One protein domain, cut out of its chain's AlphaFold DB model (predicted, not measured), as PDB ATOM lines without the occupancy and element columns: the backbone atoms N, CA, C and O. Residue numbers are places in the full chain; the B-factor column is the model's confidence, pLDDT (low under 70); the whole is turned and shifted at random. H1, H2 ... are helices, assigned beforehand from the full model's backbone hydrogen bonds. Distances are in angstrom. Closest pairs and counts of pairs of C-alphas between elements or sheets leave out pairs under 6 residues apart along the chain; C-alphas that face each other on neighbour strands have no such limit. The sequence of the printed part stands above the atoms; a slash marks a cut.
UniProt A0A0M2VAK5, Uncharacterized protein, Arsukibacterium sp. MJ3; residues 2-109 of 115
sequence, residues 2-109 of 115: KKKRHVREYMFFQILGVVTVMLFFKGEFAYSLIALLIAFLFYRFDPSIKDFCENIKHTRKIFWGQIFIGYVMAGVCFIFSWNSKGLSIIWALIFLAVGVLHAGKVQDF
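This is residues 2 to 109 of the 115 residues of an uncharacterized protein of Arsukibacterium sp. MJ3 (UniProt A0A0M2VAK5). The longest helix, H5, runs side by side with H1 and H4 as a three-helix bundle; H2 packs along another side of H1, and short H3 crosses one end. The printed part has 108 residues, five named helices, H1 to H5, and no named strand: all helix. It is compact, with a radius of gyration of the C-alphas of 14.2 A, but elongated, spanning 46 by 26 by 18 A.

H5, residues 84 to 109, measures 36.6 A and ends at C-alpha 109 (563.110, 452.537, 406.824). H1, residues 2 to 25, measures 35.9 A from C-alpha 2 (574.227, 452.357, 414.794). H4 is residues 57 to 79, 34.1 A; H2 29 to 45, 24.0 A; H3 47 to 55, 11.8 A.

H5 touches H1, the hub, opposite ways at a shallow tilt of 17 degrees; the closest C-alphas, Met 22 and Ser 88, are 5.5 A apart. H1 and H2 form a hairpin, closest at C-alphas Thr 20 and Ser 32, 4.8 A. H3 touches H1, about perpendicular at 84 degrees, closest at C-alphas Glu 9 and Ile 49, 6.2 A. Every O i to N i+4 pair is within hydrogen-bond range in H2 and H3, against 18 of 20 in H1, 18 of 19 in H4 and 21 of 22 in H5.

The printed part has no cut, and its links are tight. Low confidence includes residues 2 to 6 and 106 to 109.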
ATOM      1  N   LYS A   2     574.187 453.189 416.027       52.56
ATOM      2  CA  LYS A   2     574.227 452.357 414.794       52.56
ATOM      3  C   LYS A   2     573.715 453.029 413.491       52.56
ATOM      4  O   LYS A   2     574.190 452.682 412.421       52.56
ATOM      5  N   LYS A   3     572.813 454.025 413.563       51.28
ATOM      6  CA  LYS A   3     572.201 454.690 412.380       51.28
ATOM      7  C   LYS A   3     573.203 455.413 411.467       51.28
ATOM      8  O   LYS A   3     573.148 455.241 410.258       51.28
ATOM      9  N   LYS A   4     574.131 456.198 412.033       55.12
ATOM     10  CA  LYS A   4     575.118 456.960 411.238       55.12
ATOM     11  C   LYS A   4     576.145 456.059 410.539       55.12
ATOM     12  O   LYS A   4     576.711 456.475 409.535       55.12
ATOM     13  N   ARG A   5     576.377 454.842 411.054       59.19
ATOM     14  CA  ARG A   5     577.315 453.876 410.461       59.19
ATOM     15  C   ARG A   5     576.808 453.387 409.099       59.19
ATOM     16  O   ARG A   5     577.481 453.621 408.102       59.19
ATOM     17  N   HIS A   6     575.565 452.901 409.046       67.06
ATOM     18  CA  HIS A   6     574.968 452.344 407.823       67.06
ATOM     19  C   HIS A   6     574.837 453.336 406.666       67.06
ATOM     20  O   HIS A   6     575.097 452.974 405.523       67.06
ATOM     21  N   VAL A   7     574.496 454.599 406.940       71.50
ATOM     22  CA  VAL A   7     574.432 455.627 405.883       71.50
ATOM     23  C   VAL A   7     575.827 455.927 405.327       71.50
ATOM     24  O   VAL A   7     576.000 456.043 404.118       71.50
ATOM     25  N   ARG A   8     576.846 456.001 406.193       75.94
ATOM     26  CA  ARG A   8     578.231 456.237 405.768       75.94
ATOM     27  C   ARG A   8     578.777 455.077 404.935       75.94
ATOM     28  O   ARG A   8     579.391 455.316 403.902       75.94
ATOM     29  N   GLU A   9     578.547 453.842 405.377       76.19
ATOM     30  CA  GLU A   9     578.933 452.620 404.653       76.19
ATOM     31  C   GLU A   9     578.268 452.568 403.272       76.19
ATOM     32  O   GLU A   9     578.931 452.293 402.273       76.19
ATOM     33  N   TYR A  10     576.988 452.941 403.194       76.62
ATOM     34  CA  TYR A  10     576.269 453.051 401.931       76.62
ATOM     35  C   TYR A  10     576.861 454.103 400.989       76.62
ATOM     36  O   TYR A  10     577.079 453.817 399.813       76.62
ATOM     37  N   MET A  11     577.148 455.308 401.489       79.56
ATOM     38  CA  MET A  11     577.747 456.365 400.671       79.56
ATOM     39  C   MET A  11     579.136 455.971 400.166       79.56
ATOM     40  O   MET A  11     579.444 456.208 399.002       79.56
ATOM     41  N   PHE A  12     579.954 455.330 401.005       82.12
ATOM     42  CA  PHE A  12     581.269 454.832 400.599       82.12
ATOM     43  C   PHE A  12     581.154 453.788 399.485       82.12
ATOM     44  O   PHE A  12     581.829 453.885 398.459       82.12
ATOM     45  N   PHE A  13     580.243 452.829 399.656       82.19
ATOM     46  CA  PHE A  13     579.990 451.804 398.655       82.19
ATOM     47  C   PHE A  13     579.483 452.411 397.342       82.19
ATOM     48  O   PHE A  13     579.963 452.052 396.273       82.19
ATOM     49  N   GLN A  14     578.595 453.404 397.408       81.25
ATOM     50  CA  GLN A  14     578.115 454.114 396.223       81.25
ATOM     51  C   GLN A  14     579.227 454.880 395.494       81.25
ATOM     52  O   GLN A  14     579.312 454.802 394.270       81.25
ATOM     53  N   ILE A  15     580.120 455.565 396.215       86.06
ATOM     54  CA  ILE A  15     581.263 456.272 395.612       86.06
ATOM     55  C   ILE A  15     582.171 455.301 394.849       86.06
ATOM     56  O   ILE A  15     582.590 455.616 393.737       86.06
ATOM     57  N   LEU A  16     582.427 454.107 395.395       87.69
ATOM     58  CA  LEU A  16     583.183 453.064 394.693       87.69
ATOM     59  C   LEU A  16     582.539 452.711 393.343       87.69
ATOM     60  O   LEU A  16     583.239 452.618 392.334       87.69
ATOM     61  N   GLY A  17     581.209 452.589 393.298       85.75
ATOM     62  CA  GLY A  17     580.462 452.374 392.056       85.75
ATOM     63  C   GLY A  17     580.613 453.526 391.057       85.75
ATOM     64  O   GLY A  17     580.922 453.285 389.889       85.75
ATOM     65  N   VAL A  18     580.475 454.775 391.517       86.88
ATOM     66  CA  VAL A  18     580.651 455.980 390.681       86.88
ATOM     67  C   VAL A  18     582.035 456.009 390.049       86.88
ATOM     68  O   VAL A  18     582.156 456.126 388.830       86.88
ATOM     69  N   VAL A  19     583.078 455.893 390.874       88.25
ATOM     70  CA  VAL A  19     584.476 455.989 390.436       88.25
ATOM     71  C   VAL A  19     584.772 454.921 389.395       88.25
ATOM     72  O   VAL A  19     585.355 455.220 388.353       88.25
ATOM     73  N   THR A  20     584.297 453.700 389.638       88.88
ATOM     74  CA  THR A  20     584.458 452.580 388.714       88.88
ATOM     75  C   THR A  20     583.907 452.920 387.326       88.88
ATOM     76  O   THR A  20     584.616 452.771 386.329       88.88
ATOM     77  N   VAL A  21     582.675 453.428 387.236       86.81
ATOM     78  CA  VAL A  21     582.051 453.762 385.945       86.81
ATOM     79  C   VAL A  21     582.683 455.004 385.305       86.81
ATOM     80  O   VAL A  21     582.877 455.044 384.091       86.81
ATOM     81  N   MET A  22     583.052 456.015 386.095       87.25
ATOM     82  CA  MET A  22     583.712 457.224 385.583       87.25
ATOM     83  C   MET A  22     585.060 456.921 384.928       87.25
ATOM     84  O   MET A  22     585.375 457.502 383.889       87.25
ATOM     85  N   LEU A  23     585.851 456.017 385.512       88.38
ATOM     86  CA  LEU A  23     587.103 455.554 384.911       88.38
ATOM     87  C   LEU A  23     586.844 454.887 383.558       88.38
ATOM     88  O   LEU A  23     587.556 455.167 382.596       88.38
ATOM     89  N   PHE A  24     585.769 454.101 383.453       86.31
ATOM     90  CA  PHE A  24     585.372 453.499 382.185       86.31
ATOM     91  C   PHE A  24     585.048 454.572 381.142       86.31
ATOM     92  O   PHE A  24     585.636 454.548 380.072       86.31
ATOM     93  N   PHE A  25     584.221 455.576 381.463       84.94
ATOM     94  CA  PHE A  25     583.933 456.701 380.553       84.94
ATOM     95  C   PHE A  25     585.189 457.458 380.087       84.94
ATOM     96  O   PHE A  25     585.218 457.978 378.972       84.94
ATOM     97  N   LYS A  26     586.234 457.531 380.917       84.38
ATOM     98  CA  LYS A  26     587.512 458.158 380.543       84.38
ATOM     99  C   LYS A  26     588.381 457.294 379.620       84.38
ATOM    100  O   LYS A  26     589.364 457.808 379.102       84.38
ATOM    101  N   GLY A  27     588.016 456.033 379.393       83.06
ATOM    102  CA  GLY A  27     588.797 455.073 378.604       83.06
ATOM    103  C   GLY A  27     589.865 454.358 379.422       83.06
ATOM    104  O   GLY A  27     590.663 453.599 378.883       83.06
ATOM    105  N   GLU A  28     589.857 454.560 380.737       87.94
ATOM    106  CA  GLU A  28     590.802 453.980 381.683       87.94
ATOM    107  C   GLU A  28     590.320 452.586 382.110       87.94
ATOM    108  O   GLU A  28     590.020 452.327 383.279       87.94
ATOM    109  N   PHE A  29     590.187 451.678 381.138       85.62
ATOM    110  CA  PHE A  29     589.561 450.363 381.324       85.62
ATOM    111  C   PHE A  29     590.241 449.525 382.411       85.62
ATOM    112  O   PHE A  29     589.562 448.927 383.245       85.62
ATOM    113  N   ALA A  30     591.577 449.524 382.447       86.88
ATOM    114  CA  ALA A  30     592.341 448.794 383.455       86.88
ATOM    115  C   ALA A  30     592.051 449.318 384.870       86.88
ATOM    116  O   ALA A  30     591.762 448.541 385.778       86.88
ATOM    117  N   TYR A  31     592.042 450.642 385.051       89.50
ATOM    118  CA  TYR A  31     591.729 451.260 386.339       89.50
ATOM    119  C   TYR A  31     590.271 451.044 386.745       89.50
ATOM    120  O   TYR A  31     589.988 450.833 387.922       89.50
ATOM    121  N   SER A  32     589.348 451.050 385.781       91.31
ATOM    122  CA  SER A  32     587.944 450.725 386.026       91.31
ATOM    123  C   SER A  32     587.779 449.286 386.527       91.31
ATOM    124  O   SER A  32     587.104 449.062 387.528       91.31
ATOM    125  N   LEU A  33     588.461 448.315 385.913       90.94
ATOM    126  CA  LEU A  33     588.439 446.921 386.367       90.94
ATOM    127  C   LEU A  33     589.054 446.752 387.761       90.94
ATOM    128  O   LEU A  33     588.499 446.031 388.589       90.94
ATOM    129  N   ILE A  34     590.157 447.448 388.052       92.44
ATOM    130  CA  ILE A  34     590.769 447.457 389.390       92.44
ATOM    131  C   ILE A  34     589.790 448.033 390.421       92.44
ATOM    132  O   ILE A  34     589.595 447.438 391.478       92.44
ATOM    133  N   ALA A  35     589.127 449.152 390.118       91.25
ATOM    134  CA  ALA A  35     588.134 449.756 391.005       91.25
ATOM    135  C   ALA A  35     586.924 448.831 391.237       91.25
ATOM    136  O   ALA A  35     586.459 448.702 392.371       91.25
ATOM    137  N   LEU A  36     586.475 448.118 390.198       89.81
ATOM    138  CA  LEU A  36     585.413 447.117 390.301       89.81
ATOM    139  C   LEU A  36     585.836 445.939 391.187       89.81
ATOM    140  O   LEU A  36     585.057 445.485 392.026       89.81
ATOM    141  N   LEU A  37     587.077 445.468 391.034       91.56
ATOM    142  CA  LEU A  37     587.643 444.405 391.859       91.56
ATOM    143  C   LEU A  37     587.725 444.845 393.324       91.56
ATOM    144  O   LEU A  37     587.314 444.099 394.206       91.56
ATOM    145  N   ILE A  38     588.174 446.075 393.586       90.56
ATOM    146  CA  ILE A  38     588.190 446.663 394.930       90.56
ATOM    147  C   ILE A  38     586.767 446.720 395.500       90.56
ATOM    148  O   ILE A  38     586.543 446.250 396.614       90.56
ATOM    149  N   ALA A  39     585.786 447.219 394.742       88.25
ATOM    150  CA  ALA A  39     584.386 447.260 395.170       88.25
ATOM    151  C   ALA A  39     583.836 445.859 395.493       88.25
ATOM    152  O   ALA A  39     583.124 445.678 396.484       88.25
ATOM    153  N   PHE A  40     584.212 444.852 394.701       87.81
ATOM    154  CA  PHE A  40     583.859 443.457 394.950       87.81
ATOM    155  C   PHE A  40     584.532 442.895 396.210       87.81
ATOM    156  O   PHE A  40     583.870 442.223 397.002       87.81
ATOM    157  N   LEU A  41     585.815 443.191 396.440       89.12
ATOM    158  CA  LEU A  41     586.532 442.792 397.655       89.12
ATOM    159  C   LEU A  41     585.890 443.412 398.901       89.12
ATOM    160  O   LEU A  41     585.622 442.693 399.860       89.12
ATOM    161  N   PHE A  42     585.562 444.706 398.863       86.88
ATOM    162  CA  PHE A  42     584.824 445.374 399.937       86.88
ATOM    163  C   PHE A  42     583.470 444.708 400.182       86.88
ATOM    164  O   PHE A  42     583.146 444.376 401.316       86.88
ATOM    165  N   TYR A  43     582.705 444.420 399.130       83.88
ATOM    166  CA  TYR A  43     581.442 443.696 399.269       83.88
ATOM    167  C   TYR A  43     581.613 442.300 399.898       83.88
ATOM    168  O   TYR A  43     580.779 441.867 400.695       83.88
ATOM    169  N   ARG A  44     582.675 441.571 399.531       85.38
ATOM    170  CA  ARG A  44     582.874 440.174 399.936       85.38
ATOM    171  C   ARG A  44     583.461 440.019 401.336       85.38
ATOM    172  O   ARG A  44     583.098 439.053 402.018       85.38
ATOM    173  N   PHE A  45     584.381 440.905 401.710       86.56
ATOM    174  CA  PHE A  45     585.226 440.772 402.895       86.56
ATOM    175  C   PHE A  45     584.945 441.814 403.981       86.56
ATOM    176  O   PHE A  45     585.301 441.555 405.125       86.56
ATOM    177  N   ASP A  46     584.292 442.944 403.680       84.62
ATOM    178  CA  ASP A  46     583.896 443.905 404.713       84.62
ATOM    179  C   ASP A  46     582.550 443.482 405.336       84.62
ATOM    180  O   ASP A  46     581.506 443.560 404.677       84.62
ATOM    181  N   PRO A  47     582.533 443.041 406.611       80.25
ATOM    182  CA  PRO A  47     581.303 442.613 407.268       80.25
ATOM    183  C   PRO A  47     580.292 443.757 407.422       80.25
ATOM    184  O   PRO A  47     579.094 443.503 407.409       80.25
ATOM    185  N   SER A  48     580.737 445.016 407.495       79.81
ATOM    186  CA  SER A  48     579.840 446.171 407.638       79.81
ATOM    187  C   SER A  48     579.051 446.417 406.351       79.81
ATOM    188  O   SER A  48     577.840 446.642 406.387       79.81
ATOM    189  N   ILE A  49     579.726 446.333 405.199       78.88
ATOM    190  CA  ILE A  49     579.090 446.463 403.878       78.88
ATOM    191  C   ILE A  49     578.197 445.255 403.602       78.88
ATOM    192  O   ILE A  49     577.080 445.409 403.102       78.88
ATOM    193  N   LYS A  50     578.663 444.056 403.962       78.69
ATOM    194  CA  LYS A  50     577.896 442.823 403.801       78.69
ATOM    195  C   LYS A  50     576.594 442.860 404.603       78.69
ATOM    196  O   LYS A  50     575.528 442.693 404.009       78.69
ATOM    197  N   ASP A  51     576.663 443.172 405.898       77.00
ATOM    198  CA  ASP A  51     575.490 443.315 406.766       77.00
ATOM    199  C   ASP A  51     574.535 444.379 406.220       77.00
ATOM    200  O   ASP A  51     573.321 444.188 406.200       77.00
ATOM    201  N   PHE A  52     575.060 445.503 405.734       75.75
ATOM    202  CA  PHE A  52     574.247 446.546 405.120       75.75
ATOM    203  C   PHE A  52     573.495 446.043 403.869       75.75
ATOM    204  O   PHE A  52     572.283 446.240 403.746       75.75
ATOM    205  N   CYS A  53     574.183 445.360 402.951       73.56
ATOM    206  CA  CYS A  53     573.569 444.808 401.744       73.56
ATOM    207  C   CYS A  53     572.564 443.681 402.031       73.56
ATOM    208  O   CYS A  53     571.603 443.521 401.277       73.56
ATOM    209  N   GLU A  54     572.771 442.898 403.089       73.81
ATOM    210  CA  GLU A  54     571.853 441.832 403.504       73.81
ATOM    211  C   GLU A  54     570.611 442.384 404.215       73.81
ATOM    212  O   GLU A  54     569.492 441.952 403.922       73.81
ATOM    213  N   ASN A  55     570.779 443.401 405.068       69.12
ATOM    214  CA  ASN A  55     569.672 444.081 405.748       69.12
ATOM    215  C   ASN A  55     568.776 444.867 404.782       69.12
ATOM    216  O   ASN A  55     567.594 445.080 405.060       69.12
ATOM    217  N   ILE A  56     569.317 445.271 403.630       71.19
ATOM    218  CA  ILE A  56     568.598 446.019 402.603       71.19
ATOM    219  C   ILE A  56     568.742 445.284 401.270       71.19
ATOM    220  O   ILE A  56     569.472 445.706 400.374       71.19
ATOM    221  N   LYS A  57     568.011 444.166 401.133       63.97
ATOM    222  CA  LYS A  57     568.014 443.275 399.951       63.97
ATOM    223  C   LYS A  57     567.943 444.005 398.601       63.97
ATOM    224  O   LYS A  57     568.475 443.507 397.607       63.97
ATOM    225  N   HIS A  58     567.296 445.170 398.540       70.06
ATOM    226  CA  HIS A  58     567.210 445.966 397.316       70.06
ATOM    227  C   HIS A  58     568.508 446.696 396.954       70.06
ATOM    228  O   HIS A  58     568.792 446.859 395.768       70.06
ATOM    229  N   THR A  59     569.334 447.068 397.932       74.50
ATOM    230  CA  THR A  59     570.524 447.893 397.708       74.50
ATOM    231  C   THR A  59     571.576 447.185 396.871       74.50
ATOM    232  O   THR A  59     572.176 447.804 395.999       74.50
ATOM    233  N   ARG A  60     571.739 445.866 397.048       80.19
ATOM    234  CA  ARG A  60     572.630 445.064 396.196       80.19
ATOM    235  C   ARG A  60     572.223 445.150 394.725       80.19
ATOM    236  O   ARG A  60     573.067 445.370 393.866       80.19
ATOM    237  N   LYS A  61     570.931 444.957 394.435       81.88
ATOM    238  CA  LYS A  61     570.412 444.992 393.058       81.88
ATOM    239  C   LYS A  61     570.572 446.379 392.442       81.88
ATOM    240  O   LYS A  61     570.965 446.470 391.287       81.88
ATOM    241  N   ILE A  62     570.300 447.429 393.216       82.06
ATOM    242  CA  ILE A  62     570.447 448.816 392.761       82.06
ATOM    243  C   ILE A  62     571.911 449.106 392.435       82.06
ATOM    244  O   ILE A  62     572.198 449.541 391.330       82.06
ATOM    245  N   PHE A  63     572.833 448.783 393.342       83.94
ATOM    246  CA  PHE A  63     574.257 449.044 393.149       83.94
ATOM    247  C   PHE A  63     574.826 448.356 391.900       83.94
ATOM    248  O   PHE A  63     575.364 449.014 391.011       83.94
ATOM    249  N   TRP A  64     574.660 447.033 391.792       84.38
ATOM    250  CA  TRP A  64     575.161 446.291 390.631       84.38
ATOM    251  C   TRP A  64     574.419 446.660 389.345       84.38
ATOM    252  O   TRP A  64     575.037 446.709 388.286       84.38
ATOM    253  N   GLY A  65     573.123 446.975 389.432       85.88
ATOM    254  CA  GLY A  65     572.347 447.484 388.303       85.88
ATOM    255  C   GLY A  65     572.877 448.825 387.800       85.88
ATOM    256  O   GLY A  65     573.046 449.001 386.600       85.88
ATOM    257  N   GLN A  66     573.217 449.745 388.703       84.00
ATOM    258  CA  GLN A  66     573.811 451.029 388.344       84.00
ATOM    259  C   GLN A  66     575.197 450.861 387.710       84.00
ATOM    260  O   GLN A  66     575.468 451.491 386.690       84.00
ATOM    261  N   ILE A  67     576.059 449.995 388.254       87.81
ATOM    262  CA  ILE A  67     577.352 449.685 387.622       87.81
ATOM    263  C   ILE A  67     577.136 449.112 386.219       87.81
ATOM    264  O   ILE A  67     577.746 449.591 385.268       87.81
ATOM    265  N   PHE A  68     576.244 448.130 386.076       89.94
ATOM    266  CA  PHE A  68     575.973 447.481 384.797       89.94
ATOM    267  C   PHE A  68     575.451 448.466 383.745       89.94
ATOM    268  O   PHE A  68     576.021 448.554 382.660       89.94
ATOM    269  N   ILE A  69     574.419 449.253 384.074       88.88
ATOM    270  CA  ILE A  69     573.874 450.272 383.162       88.88
ATOM    271  C   ILE A  69     574.962 451.292 382.806       88.88
ATOM    272  O   ILE A  69     575.093 451.666 381.645       88.88
ATOM    273  N   GLY A  70     575.782 451.689 383.782       86.25
ATOM    274  CA  GLY A  70     576.899 452.602 383.572       86.25
ATOM    275  C   GLY A  70     577.943 452.069 382.593       86.25
ATOM    276  O   GLY A  70     578.363 452.795 381.698       86.25
ATOM    277  N   TYR A  71     578.313 450.793 382.712       88.50
ATOM    278  CA  TYR A  71     579.229 450.123 381.785       88.50
ATOM    279  C   TYR A  71     578.631 449.979 380.385       88.50
ATOM    280  O   TYR A  71     579.325 450.240 379.406       88.50
ATOM    281  N   VAL A  72     577.351 449.610 380.278       89.56
ATOM    282  CA  VAL A  72     576.653 449.522 378.985       89.56
ATOM    283  C   VAL A  72     576.630 450.889 378.308       89.56
ATOM    284  O   VAL A  72     577.034 451.006 377.154       89.56
ATOM    285  N   MET A  73     576.227 451.939 379.027       85.25
ATOM    286  CA  MET A  73     576.204 453.299 378.487       85.25
ATOM    287  C   MET A  73     577.590 453.772 378.074       85.25
ATOM    288  O   MET A  73     577.750 454.313 376.981       85.25
ATOM    289  N   ALA A  74     578.597 453.555 378.915       85.06
ATOM    290  CA  ALA A  74     579.954 453.956 378.596       85.06
ATOM    291  C   ALA A  74     580.501 453.169 377.389       85.06
ATOM    292  O   ALA A  74     581.093 453.770 376.500       85.06
ATOM    293  N   GLY A  75     580.214 451.866 377.285       84.31
ATOM    294  CA  GLY A  75     580.551 451.037 376.123       84.31
ATOM    295  C   GLY A  75     579.894 451.519 374.827       84.31
ATOM    296  O   GLY A  75     580.573 451.648 373.811       84.31
ATOM    297  N   VAL A  76     578.608 451.881 374.867       86.12
ATOM    298  CA  VAL A  76     577.914 452.513 373.729       86.12
ATOM    299  C   VAL A  76     578.602 453.826 373.343       86.12
ATOM    300  O   VAL A  76     578.859 454.057 372.165       86.12
ATOM    301  N   CYS A  77     578.986 454.661 374.312       83.75
ATOM    302  CA  CYS A  77     579.686 455.918 374.023       83.75
ATOM    303  C   CYS A  77     581.025 455.702 373.305       83.75
ATOM    304  O   CYS A  77     581.352 456.483 372.413       83.75
ATOM    305  N   PHE A  78     581.769 454.644 373.652       81.19
ATOM    306  CA  PHE A  78     582.995 454.276 372.936       81.19
ATOM    307  C   PHE A  78     582.722 453.838 371.500       81.19
ATOM    308  O   PHE A  78     583.410 454.299 370.594       81.19
ATOM    309  N   ILE A  79     581.707 452.999 371.277       83.56
ATOM    310  CA  ILE A  79     581.359 452.499 369.936       83.56
ATOM    311  C   ILE A  79     580.979 453.656 369.000       83.56
ATOM    312  O   ILE A  79     581.411 453.689 367.852       83.56
ATOM    313  N   PHE A  80     580.215 454.633 369.495       83.19
ATOM    314  CA  PHE A  80     579.748 455.772 368.699       83.19
ATOM    315  C   PHE A  80     580.698 456.983 368.716       83.19
ATOM    316  O   PHE A  80     580.349 458.035 368.179       83.19
ATOM    317  N   SER A  81     581.892 456.860 369.314       74.50
ATOM    318  CA  SER A  81     582.873 457.955 369.461       74.50
ATOM    319  C   SER A  81     582.275 459.244 370.045       74.50
ATOM    320  O   SER A  81     582.695 460.358 369.724       74.50
ATOM    321  N   TRP A  82     581.259 459.112 370.900       75.31
ATOM    322  CA  TRP A  82     580.611 460.251 371.536       75.31
ATOM    323  C   TRP A  82     581.515 460.866 372.598       75.31
ATOM    324  O   TRP A  82     582.340 460.189 373.209       75.31
ATOM    325  N   ASN A  83     581.342 462.170 372.835       67.00
ATOM    326  CA  ASN A  83     582.141 462.914 373.802       67.00
ATOM    327  C   ASN A  83     581.903 462.382 375.229       67.00
ATOM    328  O   ASN A  83     580.995 462.807 375.948       67.00
ATOM    329  N   SER A  84     582.736 461.428 375.635       67.88
ATOM    330  CA  SER A  84     582.578 460.634 376.852       67.88
ATOM    331  C   SER A  84     582.788 461.442 378.137       67.88
ATOM    332  O   SER A  84     582.310 461.060 379.207       67.88
ATOM    333  N   LYS A  85     583.437 462.612 378.039       71.62
ATOM    334  CA  LYS A  85     583.734 463.486 379.182       71.62
ATOM    335  C   LYS A  85     582.469 464.112 379.773       71.62
ATOM    336  O   LYS A  85     582.271 464.027 380.984       71.62
ATOM    337  N   GLY A  86     581.594 464.684 378.943       74.56
ATOM    338  CA  GLY A  86     580.342 465.303 379.407       74.56
ATOM    339  C   GLY A  86     579.372 464.280 380.001       74.56
ATOM    340  O   GLY A  86     578.777 464.506 381.054       74.56
ATOM    341  N   LEU A  87     579.299 463.102 379.379       75.94
ATOM    342  CA  LEU A  87     578.460 461.999 379.844       75.94
ATOM    343  C   LEU A  87     578.942 461.419 381.179       75.94
ATOM    344  O   LEU A  87     578.107 461.068 382.004       75.94
ATOM    345  N   SER A  88     580.252 461.414 381.453       76.88
ATOM    346  CA  SER A  88     580.782 460.992 382.761       76.88
ATOM    347  C   SER A  88     580.306 461.878 383.921       76.88
ATOM    348  O   SER A  88     580.049 461.378 385.016       76.88
ATOM    349  N   ILE A  89     580.138 463.183 383.676       82.12
ATOM    350  CA  ILE A  89     579.659 464.149 384.673       82.12
ATOM    351  C   ILE A  89     578.157 463.974 384.887       82.12
ATOM    352  O   ILE A  89     577.708 463.882 386.027       82.12
ATOM    353  N   ILE A  90     577.385 463.868 383.799       82.69
ATOM    354  CA  ILE A  90     575.944 463.585 383.865       82.69
ATOM    355  C   ILE A  90     575.707 462.272 384.619       82.69
ATOM    356  O   ILE A  90     574.851 462.208 385.500       82.69
ATOM    357  N   TRP A  91     576.512 461.249 384.333       81.69
ATOM    358  CA  TRP A  91     576.441 459.971 385.024       81.69
ATOM    359  C   TRP A  91     576.726 460.113 386.518       81.69
ATOM    360  O   TRP A  91     575.928 459.653 387.329       81.69
ATOM    361  N   ALA A  92     577.806 460.802 386.897       80.62
ATOM    362  CA  ALA A  92     578.130 461.058 388.299       80.62
ATOM    363  C   ALA A  92     576.998 461.799 389.035       80.62
ATOM    364  O   ALA A  92     576.677 461.448 390.169       80.62
ATOM    365  N   LEU A  93     576.348 462.770 388.383       84.56
ATOM    366  CA  LEU A  93     575.212 463.506 388.944       84.56
ATOM    367  C   LEU A  93     573.977 462.618 389.140       84.56
ATOM    368  O   LEU A  93     573.383 462.645 390.216       84.56
ATOM    369  N   ILE A  94     573.615 461.797 388.148       82.44
ATOM    370  CA  ILE A  94     572.512 460.826 388.270       82.44
ATOM    371  C   ILE A  94     572.802 459.854 389.414       82.44
ATOM    372  O   ILE A  94     571.937 459.570 390.241       82.44
ATOM    373  N   PHE A  95     574.036 459.369 389.497       76.50
ATOM    374  CA  PHE A  95     574.449 458.416 390.516       76.50
ATOM    375  C   PHE A  95     574.414 459.021 391.923       76.50
ATOM    376  O   PHE A  95     573.928 458.377 392.852       76.50
ATOM    377  N   LEU A  96     574.860 460.273 392.076       77.56
ATOM    378  CA  LEU A  96     574.764 461.020 393.329       77.56
ATOM    379  C   LEU A  96     573.308 461.284 393.712       77.56
ATOM    380  O   LEU A  96     572.942 461.047 394.859       77.56
ATOM    381  N   ALA A  97     572.458 461.700 392.771       81.94
ATOM    382  CA  ALA A  97     571.041 461.944 393.035       81.94
ATOM    383  C   ALA A  97     570.323 460.663 393.490       81.94
ATOM    384  O   ALA A  97     569.650 460.654 394.521       81.94
ATOM    385  N   VAL A  98     570.521 459.550 392.776       79.00
ATOM    386  CA  VAL A  98     569.941 458.250 393.144       79.00
ATOM    387  C   VAL A  98     570.517 457.748 394.469       79.00
ATOM    388  O   VAL A  98     569.766 457.221 395.293       79.00
ATOM    389  N   GLY A  99     571.818 457.943 394.693       72.38
ATOM    390  CA  GLY A  99     572.504 457.620 395.940       72.38
ATOM    391  C   GLY A  99     571.902 458.366 397.127       72.38
ATOM    392  O   GLY A  99     571.495 457.732 398.094       72.38
ATOM    393  N   VAL A 100     571.756 459.688 397.037       76.44
ATOM    394  CA  VAL A 100     571.180 460.529 398.099       76.44
ATOM    395  C   VAL A 100     569.712 460.182 398.359       76.44
ATOM    396  O   VAL A 100     569.331 459.985 399.513       76.44
ATOM    397  N   LEU A 101     568.897 460.015 397.312       76.75
ATOM    398  CA  LEU A 101     567.485 459.637 397.458       76.75
ATOM    399  C   LEU A 101     567.319 458.274 398.144       76.75
ATOM    400  O   LEU A 101     566.454 458.102 399.002       76.75
ATOM    401  N   HIS A 102     568.162 457.300 397.800       72.75
ATOM    402  CA  HIS A 102     568.143 455.998 398.460       72.75
ATOM    403  C   HIS A 102     568.702 456.055 399.878       72.75
ATOM    404  O   HIS A 102     568.181 455.356 400.738       72.75
ATOM    405  N   ALA A 103     569.702 456.894 400.156       70.44
ATOM    406  CA  ALA A 103     570.198 457.096 401.515       70.44
ATOM    407  C   ALA A 103     569.084 457.625 402.435       70.44
ATOM    408  O   ALA A 103     568.936 457.122 403.548       70.44
ATOM    409  N   GLY A 104     568.259 458.556 401.938       68.75
ATOM    410  CA  GLY A 104     567.056 459.034 402.626       68.75
ATOM    411  C   GLY A 104     566.070 457.902 402.923       68.75
ATOM    412  O   GLY A 104     565.754 457.651 404.080       68.75
ATOM    413  N   LYS A 105     565.699 457.110 401.906       70.56
ATOM    414  CA  LYS A 105     564.794 455.954 402.083       70.56
ATOM    415  C   LYS A 105     565.328 454.904 403.059       70.56
ATOM    416  O   LYS A 105     564.570 454.325 403.830       70.56
ATOM    417  N   VAL A 106     566.634 454.647 403.029       67.88
ATOM    418  CA  VAL A 106     567.302 453.746 403.976       67.88
ATOM    419  C   VAL A 106     567.211 454.299 405.399       67.88
ATOM    420  O   VAL A 106     566.966 453.547 406.341       67.88
ATOM    421  N   GLN A 107     567.393 455.608 405.565       68.44
ATOM    422  CA  GLN A 107     567.286 456.272 406.857       68.44
ATOM    423  C   GLN A 107     565.851 456.237 407.404       68.44
ATOM    424  O   GLN A 107     565.677 455.952 408.591       68.44
ATOM    425  N   ASP A 108     564.847 456.432 406.549       69.31
ATOM    426  CA  ASP A 108     563.427 456.378 406.910       69.31
ATOM    427  C   ASP A 108     562.979 454.957 407.276       69.31
ATOM    428  O   ASP A 108     562.390 454.750 408.335       69.31
ATOM    429  N   PHE A 109     563.388 453.943 406.507       67.06
ATOM    430  CA  PHE A 109     563.110 452.537 406.824       67.06
ATOM    431  C   PHE A 109     563.711 452.101 408.176       67.06
ATOM    432  O   PHE A 109     563.128 451.315 408.926       67.06
TER     433      PHE A 109